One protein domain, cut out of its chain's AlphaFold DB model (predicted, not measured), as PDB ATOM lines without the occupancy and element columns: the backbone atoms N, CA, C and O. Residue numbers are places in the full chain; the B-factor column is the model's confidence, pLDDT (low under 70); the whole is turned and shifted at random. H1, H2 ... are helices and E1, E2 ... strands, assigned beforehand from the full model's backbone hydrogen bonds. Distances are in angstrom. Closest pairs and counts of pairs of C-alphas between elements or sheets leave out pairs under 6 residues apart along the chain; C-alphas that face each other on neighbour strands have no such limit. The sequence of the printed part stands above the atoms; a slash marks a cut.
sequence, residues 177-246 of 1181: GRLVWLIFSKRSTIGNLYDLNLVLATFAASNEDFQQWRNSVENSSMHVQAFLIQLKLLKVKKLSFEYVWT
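This is residues 177 to 246 of the 1181 residues of the protein "AAA domain-containing protein" of Aphanomyces euteiches (UniProt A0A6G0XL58). What is the overall shape? Four short helices cluster with H2 and H4 in the middle, H4 beginning beside H2 and running nearly square to it, while H1 packs on one side of H2. H3 makes a corner with the end of H2 at one end of the longest axis, and a small hairpin of E1 and E2 sits beyond H4 at the other end. What is printed? The printed part has 70 residues, with four named helices followed by two named strands, H1 H2 H3 H4 E1 E2, and its class is mostly helix; the sheet has the order E1 - E2 and is antiparallel. How large is it? It is compact, with a radius of gyration of the C-alphas of 11.6 A and spans of 33 by 23 by 19 A.

Where are the helices? H1 is residues 177 to 185, starting at C-alpha 177 (-47.686, 55.038, 10.827) and 12.0 A long. H2 is residues 193 to 204, 16.1 A, and H3 is residues 208 to 216, 12.5 A. H4 is residues 220 to 230, 15.3 A, with C-alpha 220 at (-49.747, 42.442, 0.967). Where are the strands? E1 is residues 234 to 236, 6.8 A, and E2 is residues 243 to 245, 6.4 A, ending at C-alpha 245 (-33.872, 45.366, 12.503).

What surrounds the hub, H2? H1 and H2 only just touch, with 3 pairs of C-alphas within 8 A, the closest being those of Ile 183 and Val 199 at 6.9 A, at a steep tilt of 49 degrees, opposite ways. H2 touches H3 only at the corner, with its residues 203 to 204 alone, the closest C-alphas being those of Ala 204 and Gln 211 at 4.5 A. H2 touches H4, the closest C-alphas being those of Asn 197 and Ser 221 at 5.7 A, and their lines are only just about perpendicular at 73 degrees. How does the hairpin stand? E1 and E2 are antiparallel, with N 235 and O 244 within hydrogen-bond range at 2.8 A; the closest C-alphas of H4 and E1 are those of Leu 228 and Leu 234, 5.5 A. How are the helix backbones? In H1, H2, H3 and H4 every O i to N i+4 pair is within hydrogen-bond range.

How far does it reach? The two C-alphas farthest apart are those of Glu 208 and Leu 239, 35.3 A. Are there cuts or long links? The printed part has no cut, and no link is long: those from H2 to H3, H3 to H4 and H4 to E1 are tight, and those from H1 to H2 and E1 to E2 are short. Where is confidence low? The mean pLDDT of the printed part is 76.3, and 11 residues are under 70, among them residues 238 to 241.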
ATOM      1  N   GLY A 177     -48.487  54.685   9.647       80.38
ATOM      2  CA  GLY A 177     -47.686  55.038  10.827       80.38
ATOM      3  C   GLY A 177     -47.981  54.161  12.049       80.38
ATOM      4  O   GLY A 177     -47.066  53.659  12.709       80.38
ATOM      5  N   ARG A 178     -49.266  53.880  12.300       81.19
ATOM      6  CA  ARG A 178     -49.739  52.991  13.378       81.19
ATOM      7  C   ARG A 178     -49.317  51.538  13.138       81.19
ATOM      8  O   ARG A 178     -48.911  50.854  14.079       81.19
ATOM      9  N   LEU A 179     -49.381  51.083  11.886       84.25
ATOM     10  CA  LEU A 179     -48.924  49.761  11.459       84.25
ATOM     11  C   LEU A 179     -47.412  49.594  11.671       84.25
ATOM     12  O   LEU A 179     -46.974  48.640  12.312       84.25
ATOM     13  N   VAL A 180     -46.615  50.534  11.161       85.88
ATOM     14  CA  VAL A 180     -45.147  50.510  11.237       85.88
ATOM     15  C   VAL A 180     -44.674  50.614  12.691       85.88
ATOM     16  O   VAL A 180     -43.750  49.902  13.081       85.88
ATOM     17  N   TRP A 181     -45.364  51.388  13.539       82.50
ATOM     18  CA  TRP A 181     -45.124  51.423  14.986       82.50
ATOM     19  C   TRP A 181     -45.461  50.096  15.692       82.50
ATOM     20  O   TRP A 181     -44.682  49.620  16.524       82.50
ATOM     21  N   LEU A 182     -46.578  49.441  15.346       79.81
ATOM     22  CA  LEU A 182     -46.943  48.125  15.893       79.81
ATOM     23  C   LEU A 182     -45.940  47.031  15.490       79.81
ATOM     24  O   LEU A 182     -45.598  46.165  16.295       79.81
ATOM     25  N   ILE A 183     -45.453  47.071  14.252       83.12
ATOM     26  CA  ILE A 183     -44.425  46.153  13.756       83.12
ATOM     27  C   ILE A 183     -43.097  46.412  14.475       83.12
ATOM     28  O   ILE A 183     -42.502  45.483  15.017       83.12
ATOM     29  N   PHE A 184     -42.652  47.671  14.552       79.75
ATOM     30  CA  PHE A 184     -41.377  48.022  15.178       79.75
ATOM     31  C   PHE A 184     -41.367  47.750  16.692       79.75
ATOM     32  O   PHE A 184     -40.369  47.272  17.231       79.75
ATOM     33  N   SER A 185     -42.481  47.969  17.396       73.75
ATOM     34  CA  SER A 185     -42.609  47.601  18.815       73.75
ATOM     35  C   SER A 185     -42.578  46.084  19.052       73.75
ATOM     36  O   SER A 185     -42.079  45.651  20.088       73.75
ATOM     37  N   LYS A 186     -43.008  45.272  18.076       71.00
ATOM     38  CA  LYS A 186     -42.950  43.797  18.111       71.00
ATOM     39  C   LYS A 186     -41.727  43.190  17.408       71.00
ATOM     40  O   LYS A 186     -41.644  41.972  17.304       71.00
ATOM     41  N   ARG A 187     -40.756  43.992  16.955       80.06
ATOM     42  CA  ARG A 187     -39.633  43.538  16.104       80.06
ATOM     43  C   ARG A 187     -38.831  42.347  16.647       80.06
ATOM     44  O   ARG A 187     -38.407  41.495  15.876       80.06
ATOM     45  N   SER A 188     -38.696  42.225  17.969       70.94
ATOM     46  CA  SER A 188     -38.035  41.089  18.636       70.94
ATOM     47  C   SER A 188     -38.774  39.748  18.505       70.94
ATOM     48  O   SER A 188     -38.191  38.710  18.804       70.94
ATOM     49  N   THR A 189     -40.030  39.747  18.050       67.62
ATOM     50  CA  THR A 189     -40.814  38.543  17.728       67.62
ATOM     51  C   THR A 189     -41.063  38.386  16.225       67.62
ATOM     52  O   THR A 189     -41.970  37.650  15.842       67.62
ATOM     53  N   ILE A 190     -40.326  39.109  15.372       77.06
ATOM     54  CA  ILE A 190     -40.465  39.068  13.911       77.06
ATOM     55  C   ILE A 190     -39.103  38.729  13.299       77.06
ATOM     56  O   ILE A 190     -38.309  39.621  12.994       77.06
ATOM     57  N   GLY A 191     -38.830  37.431  13.149       76.06
ATOM     58  CA  GLY A 191     -37.583  36.914  12.589       76.06
ATOM     59  C   GLY A 191     -37.627  36.675  11.080       76.06
ATOM     60  O   GLY A 191     -36.572  36.522  10.477       76.06
ATOM     61  N   ASN A 192     -38.809  36.632  10.459       80.25
ATOM     62  CA  ASN A 192     -38.992  36.373   9.023       80.25
ATOM     63  C   ASN A 192     -40.367  36.875   8.508       80.25
ATOM     64  O   ASN A 192     -41.184  37.420   9.256       80.25
ATOM     65  N   LEU A 193     -40.650  36.644   7.220       73.44
ATOM     66  CA  LEU A 193     -41.897  37.039   6.546       73.44
ATOM     67  C   LEU A 193     -43.170  36.375   7.104       73.44
ATOM     68  O   LEU A 193     -44.229  37.003   7.109       73.44
ATOM     69  N   TYR A 194     -43.100  35.134   7.588       70.56
ATOM     70  CA  TYR A 194     -44.246  34.448   8.196       70.56
ATOM     71  C   TYR A 194     -44.591  35.045   9.571       70.56
ATOM     72  O   TYR A 194     -45.769  35.269   9.863       70.56
ATOM     73  N   ASP A 195     -43.584  35.417  10.365       69.31
ATOM     74  CA  ASP A 195     -43.793  36.143  11.625       69.31
ATOM     75  C   ASP A 195     -44.393  37.537  11.373       69.31
ATOM     76  O   ASP A 195     -45.319  37.961  12.069       69.31
ATOM     77  N   LEU A 196     -43.924  38.236  10.328       77.25
ATOM     78  CA  LEU A 196     -44.507  39.510   9.902       77.25
ATOM     79  C   LEU A 196     -45.980  39.309   9.526       77.25
ATOM     80  O   LEU A 196     -46.848  40.013  10.036       77.25
ATOM     81  N   ASN A 197     -46.280  38.301   8.705       79.81
ATOM     82  CA  ASN A 197     -47.633  37.965   8.265       79.81
ATOM     83  C   ASN A 197     -48.613  37.719   9.436       79.81
ATOM     84  O   ASN A 197     -49.781  38.101   9.342       79.81
ATOM     85  N   LEU A 198     -48.141  37.145  10.550       66.44
ATOM     86  CA  LEU A 198     -48.910  36.975  11.792       66.44
ATOM     87  C   LEU A 198     -49.209  38.312  12.497       66.44
ATOM     88  O   LEU A 198     -50.330  38.527  12.968       66.44
ATOM     89  N   VAL A 199     -48.250  39.242  12.535       75.69
ATOM     90  CA  VAL A 199     -48.470  40.594  13.083       75.69
ATOM     91  C   VAL A 199     -49.429  41.399  12.198       75.69
ATOM     92  O   VAL A 199     -50.331  42.046  12.728       75.69
ATOM     93  N   LEU A 200     -49.326  41.285  10.870       80.44
ATOM     94  CA  LEU A 200     -50.260  41.922   9.929       80.44
ATOM     95  C   LEU A 200     -51.686  41.366  10.054       80.44
ATOM     96  O   LEU A 200     -52.644  42.134  10.033       80.44
ATOM     97  N   ALA A 201     -51.843  40.052  10.241       73.44
ATOM     98  CA  ALA A 201     -53.145  39.447  10.531       73.44
ATOM     99  C   ALA A 201     -53.730  39.931  11.874       73.44
ATOM    100  O   ALA A 201     -54.935  40.147  11.977       73.44
ATOM    101  N   THR A 202     -52.878  40.165  12.880       74.75
ATOM    102  CA  THR A 202     -53.297  40.739  14.171       74.75
ATOM    103  C   THR A 202     -53.766  42.192  14.020       74.75
ATOM    104  O   THR A 202     -54.749  42.581  14.644       74.75
ATOM    105  N   PHE A 203     -53.096  42.995  13.185       77.94
ATOM    106  CA  PHE A 203     -53.517  44.372  12.911       77.94
ATOM    107  C   PHE A 203     -54.834  44.412  12.130       77.94
ATOM    108  O   PHE A 203     -55.745  45.120  12.541       77.94
ATOM    109  N   ALA A 204     -54.978  43.587  11.086       77.62
ATOM    110  CA  ALA A 204     -56.217  43.463  10.311       77.62
ATOM    111  C   ALA A 204     -57.433  43.132  11.195       77.62
ATOM    112  O   ALA A 204     -58.451  43.804  11.102       77.62
ATOM    113  N   ALA A 205     -57.294  42.201  12.145       65.44
ATOM    114  CA  ALA A 205     -58.353  41.857  13.101       65.44
ATOM    115  C   ALA A 205     -58.763  43.000  14.067       65.44
ATOM    116  O   ALA A 205     -59.662  42.812  14.884       65.44
ATOM    117  N   SER A 206     -58.106  44.164  14.004       66.69
ATOM    118  CA  SER A 206     -58.422  45.377  14.778       66.69
ATOM    119  C   SER A 206     -58.481  46.653  13.917       66.69
ATOM    120  O   SER A 206     -58.503  47.762  14.454       66.69
ATOM    121  N   ASN A 207     -58.489  46.508  12.587       76.19
ATOM    122  CA  ASN A 207     -58.493  47.604  11.620       76.19
ATOM    123  C   ASN A 207     -59.147  47.137  10.308       76.19
ATOM    124  O   ASN A 207     -58.502  46.487   9.481       76.19
ATOM    125  N   GLU A 208     -60.423  47.484  10.131       77.00
ATOM    126  CA  GLU A 208     -61.224  47.052   8.985       77.00
ATOM    127  C   GLU A 208     -60.694  47.615   7.655       77.00
ATOM    128  O   GLU A 208     -60.544  46.847   6.707       77.00
ATOM    129  N   ASP A 209     -60.294  48.893   7.604       75.38
ATOM    130  CA  ASP A 209     -59.689  49.518   6.415       75.38
ATOM    131  C   ASP A 209     -58.469  48.716   5.932       75.38
ATOM    132  O   ASP A 209     -58.325  48.382   4.753       75.38
ATOM    133  N   PHE A 210     -57.586  48.360   6.874       85.00
ATOM    134  CA  PHE A 210     -56.401  47.563   6.576       85.00
ATOM    135  C   PHE A 210     -56.758  46.118   6.218       85.00
ATOM    136  O   PHE A 210     -56.077  45.530   5.385       85.00
ATOM    137  N   GLN A 211     -57.814  45.533   6.792       82.94
ATOM    138  CA  GLN A 211     -58.289  44.204   6.398       82.94
ATOM    139  C   GLN A 211     -58.840  44.202   4.963       82.94
ATOM    140  O   GLN A 211     -58.516  43.294   4.197       82.94
ATOM    141  N   GLN A 212     -59.607  45.221   4.571       75.56
ATOM    142  CA  GLN A 212     -60.116  45.379   3.207       75.56
ATOM    143  C   GLN A 212     -58.961  45.561   2.204       75.56
ATOM    144  O   GLN A 212     -58.878  44.813   1.230       75.56
ATOM    145  N   TRP A 213     -57.998  46.450   2.493       87.31
ATOM    146  CA  TRP A 213     -56.768  46.624   1.698       87.31
ATOM    147  C   TRP A 213     -55.921  45.343   1.615       87.31
ATOM    148  O   TRP A 213     -55.456  44.950   0.548       87.31
ATOM    149  N   ARG A 214     -55.757  44.630   2.734       82.44
ATOM    150  CA  ARG A 214     -54.986  43.378   2.816       82.44
ATOM    151  C   ARG A 214     -55.594  42.244   1.990       82.44
ATOM    152  O   ARG A 214     -54.854  41.344   1.590       82.44
ATOM    153  N   ASN A 215     -56.907  42.282   1.756       79.25
ATOM    154  CA  ASN A 215     -57.632  41.315   0.935       79.25
ATOM    155  C   ASN A 215     -57.568  41.646  -0.568       79.25
ATOM    156  O   ASN A 215     -57.551  40.719  -1.387       79.25
ATOM    157  N   SER A 216     -57.528  42.938  -0.927       67.38
ATOM    158  CA  SER A 216     -57.454  43.414  -2.316       67.38
ATOM    159  C   SER A 216     -56.026  43.482  -2.873       67.38
ATOM    160  O   SER A 216     -55.846  43.285  -4.073       67.38
ATOM    161  N   VAL A 217     -55.006  43.687  -2.032       71.00
ATOM    162  CA  VAL A 217     -53.590  43.686  -2.441       71.00
ATOM    163  C   VAL A 217     -52.978  42.288  -2.319       71.00
ATOM    164  O   VAL A 217     -52.773  41.759  -1.220       71.00
ATOM    165  N   GLU A 218     -52.632  41.690  -3.459       62.78
ATOM    166  CA  GLU A 218     -51.913  40.413  -3.497       62.78
ATOM    167  C   GLU A 218     -50.514  40.543  -2.892       62.78
ATOM    168  O   GLU A 218     -49.847  41.566  -3.031       62.78
ATOM    169  N   ASN A 219     -50.056  39.506  -2.185       72.00
ATOM    170  CA  ASN A 219     -48.791  39.543  -1.447       72.00
ATOM    171  C   ASN A 219     -48.652  40.803  -0.559       72.00
ATOM    172  O   ASN A 219     -47.562  41.358  -0.420       72.00
ATOM    173  N   SER A 220     -49.739  41.270   0.069       79.44
ATOM    174  CA  SER A 220     -49.747  42.442   0.967       79.44
ATOM    175  C   SER A 220     -48.661  42.399   2.055       79.44
ATOM    176  O   SER A 220     -48.112  43.431   2.434       79.44
ATOM    177  N   SER A 221     -48.271  41.207   2.512       81.00
ATOM    178  CA  SER A 221     -47.168  41.023   3.465       81.00
ATOM    179  C   SER A 221     -45.771  41.284   2.869       81.00
ATOM    180  O   SER A 221     -44.902  41.768   3.592       81.00
ATOM    181  N   MET A 222     -45.568  41.042   1.566       77.31
ATOM    182  CA  MET A 222     -44.361  41.462   0.829       77.31
ATOM    183  C   MET A 222     -44.360  42.979   0.596       77.31
ATOM    184  O   MET A 222     -43.325  43.617   0.746       77.31
ATOM    185  N   HIS A 223     -45.521  43.579   0.304       79.38
ATOM    186  CA  HIS A 223     -45.644  45.036   0.155       79.38
ATOM    187  C   HIS A 223     -45.256  45.770   1.449       79.38
ATOM    188  O   HIS A 223     -44.441  46.692   1.419       79.38
ATOM    189  N   VAL A 224     -45.746  45.312   2.610       86.31
ATOM    190  CA  VAL A 224     -45.328  45.879   3.906       86.31
ATOM    191  C   VAL A 224     -43.848  45.584   4.207       86.31
ATOM    192  O   VAL A 224     -43.164  46.441   4.758       86.31
ATOM    193  N   GLN A 225     -43.311  44.421   3.819       87.62
ATOM    194  CA  GLN A 225     -41.874  44.135   3.940       87.62
ATOM    195  C   GLN A 225     -41.024  45.124   3.123       87.62
ATOM    196  O   GLN A 225     -40.070  45.684   3.661       87.62
ATOM    197  N   ALA A 226     -41.377  45.372   1.858       79.00
ATOM    198  CA  ALA A 226     -40.688  46.324   0.988       79.00
ATOM    199  C   ALA A 226     -40.728  47.748   1.566       79.00
ATOM    200  O   ALA A 226     -39.692  48.406   1.649       79.00
ATOM    201  N   PHE A 227     -41.886  48.180   2.073       87.56
ATOM    202  CA  PHE A 227     -42.057  49.474   2.736       87.56
ATOM    203  C   PHE A 227     -41.156  49.633   3.977       87.56
ATOM    204  O   PHE A 227     -40.491  50.655   4.147       87.56
ATOM    205  N   LEU A 228     -41.036  48.596   4.817       87.56
ATOM    206  CA  LEU A 228     -40.132  48.595   5.980       87.56
ATOM    207  C   LEU A 228     -38.641  48.631   5.588       87.56
ATOM    208  O   LEU A 228     -37.824  49.175   6.337       87.56
ATOM    209  N   ILE A 229     -38.285  48.063   4.432       83.25
ATOM    210  CA  ILE A 229     -36.927  48.124   3.866       83.25
ATOM    211  C   ILE A 229     -36.641  49.527   3.308       83.25
ATOM    212  O   ILE A 229     -35.575  50.080   3.579       83.25
ATOM    213  N   GLN A 230     -37.597  50.145   2.605       81.50
ATOM    214  CA  GLN A 230     -37.495  51.524   2.106       81.50
ATOM    215  C   GLN A 230     -37.360  52.543   3.250       81.50
ATOM    216  O   GLN A 230     -36.489  53.408   3.199       81.50
ATOM    217  N   LEU A 231     -38.126  52.374   4.338       83.12
ATOM    218  CA  LEU A 231     -37.986  53.138   5.591       83.12
ATOM    219  C   LEU A 231     -36.685  52.832   6.365       83.12
ATOM    220  O   LEU A 231     -36.469  53.369   7.453       83.12
ATOM    221  N   LYS A 232     -35.818  51.959   5.831       84.50
ATOM    222  CA  LYS A 232     -34.523  51.530   6.391       84.50
ATOM    223  C   LYS A 232     -34.612  50.878   7.779       84.50
ATOM    224  O   LYS A 232     -33.573  50.682   8.403       84.50
ATOM    225  N   LEU A 233     -35.818  50.506   8.228       82.81
ATOM    226  CA  LEU A 233     -36.096  49.846   9.514       82.81
ATOM    227  C   LEU A 233     -35.684  48.372   9.524       82.81
ATOM    228  O   LEU A 233     -35.335  47.824  10.573       82.81
ATOM    229  N   LEU A 234     -35.777  47.734   8.357       84.94
ATOM    230  CA  LEU A 234     -35.631  46.300   8.158       84.94
ATOM    231  C   LEU A 234     -34.589  46.005   7.072       84.94
ATOM    232  O   LEU A 234     -34.566  46.637   6.018       84.94
ATOM    233  N   LYS A 235     -33.759  44.988   7.306       84.94
ATOM    234  CA  LYS A 235     -32.910  44.333   6.306       84.94
ATOM    235  C   LYS A 235     -33.185  42.832   6.320       84.94
ATOM    236  O   LYS A 235     -33.495  42.272   7.366       84.94
ATOM    237  N   VAL A 236     -33.032  42.170   5.177       78.75
ATOM    238  CA  VAL A 236     -33.231  40.718   5.040       78.75
ATOM    239  C   VAL A 236     -31.884  40.054   4.764       78.75
ATOM    240  O   VAL A 236     -31.175  40.460   3.841       78.75
ATOM    241  N   LYS A 237     -31.517  39.026   5.534       72.62
ATOM    242  CA  LYS A 237     -30.342  38.196   5.229       72.62
ATOM    243  C   LYS A 237     -30.659  37.317   4.017       72.62
ATOM    244  O   LYS A 237     -31.484  36.412   4.122       72.62
ATOM    245  N   LYS A 238     -29.987  37.554   2.880       44.00
ATOM    246  CA  LYS A 238     -30.268  36.878   1.592       44.00
ATOM    247  C   LYS A 238     -30.255  35.338   1.652       44.00
ATOM    248  O   LYS A 238     -30.957  34.719   0.868       44.00
ATOM    249  N   LEU A 239     -29.487  34.735   2.567       33.78
ATOM    250  CA  LEU A 239     -29.328  33.275   2.677       33.78
ATOM    251  C   LEU A 239     -30.286  32.595   3.672       33.78
ATOM    252  O   LEU A 239     -30.608  31.427   3.492       33.78
ATOM    253  N   SER A 240     -30.742  33.293   4.720       42.03
ATOM    254  CA  SER A 240     -31.613  32.718   5.765       42.03
ATOM    255  C   SER A 240     -33.040  33.276   5.770       42.03
ATOM    256  O   SER A 240     -33.855  32.840   6.581       42.03
ATOM    257  N   PHE A 241     -33.344  34.252   4.903       56.25
ATOM    258  CA  PHE A 241     -34.591  35.042   4.893       56.25
ATOM    259  C   PHE A 241     -34.908  35.733   6.235       56.25
ATOM    260  O   PHE A 241     -36.029  36.182   6.482       56.25
ATOM    261  N   GLU A 242     -33.896  35.842   7.096       76.31
ATOM    262  CA  GLU A 242     -33.997  36.337   8.461       76.31
ATOM    263  C   GLU A 242     -33.987  37.868   8.503       76.31
ATOM    264  O   GLU A 242     -33.254  38.533   7.763       76.31
ATOM    265  N   TYR A 243     -34.801  38.425   9.389       84.44
ATOM    266  CA  TYR A 243     -35.030  39.854   9.534       84.44
ATOM    267  C   TYR A 243     -34.040  40.475  10.525       84.44
ATOM    268  O   TYR A 243     -33.973  40.098  11.693       84.44
ATOM    269  N   VAL A 244     -33.291  41.473  10.058       83.19
ATOM    270  CA  VAL A 244     -32.361  42.276  10.858       83.19
ATOM    271  C   VAL A 244     -32.920  43.687  10.974       83.19
ATOM    272  O   VAL A 244     -33.020  44.413   9.985       83.19
ATOM    273  N   TRP A 245     -33.280  44.069  12.192       84.69
ATOM    274  CA  TRP A 245     -33.872  45.366  12.503       84.69
ATOM    275  C   TRP A 245     -32.809  46.412  12.847       84.69
ATOM    276  O   TRP A 245     -31.745  46.080  13.372       84.69
ATOM    277  N   THR A 246     -33.086  47.684  12.559       77.69
ATOM    278  CA  THR A 246     -32.180  48.797  12.885       77.69
ATOM    279  C   THR A 246     -32.669  49.594  14.092       77.69
ATOM    280  O   THR A 246     -33.762  50.151  14.053       77.69
TER     281      THR A 246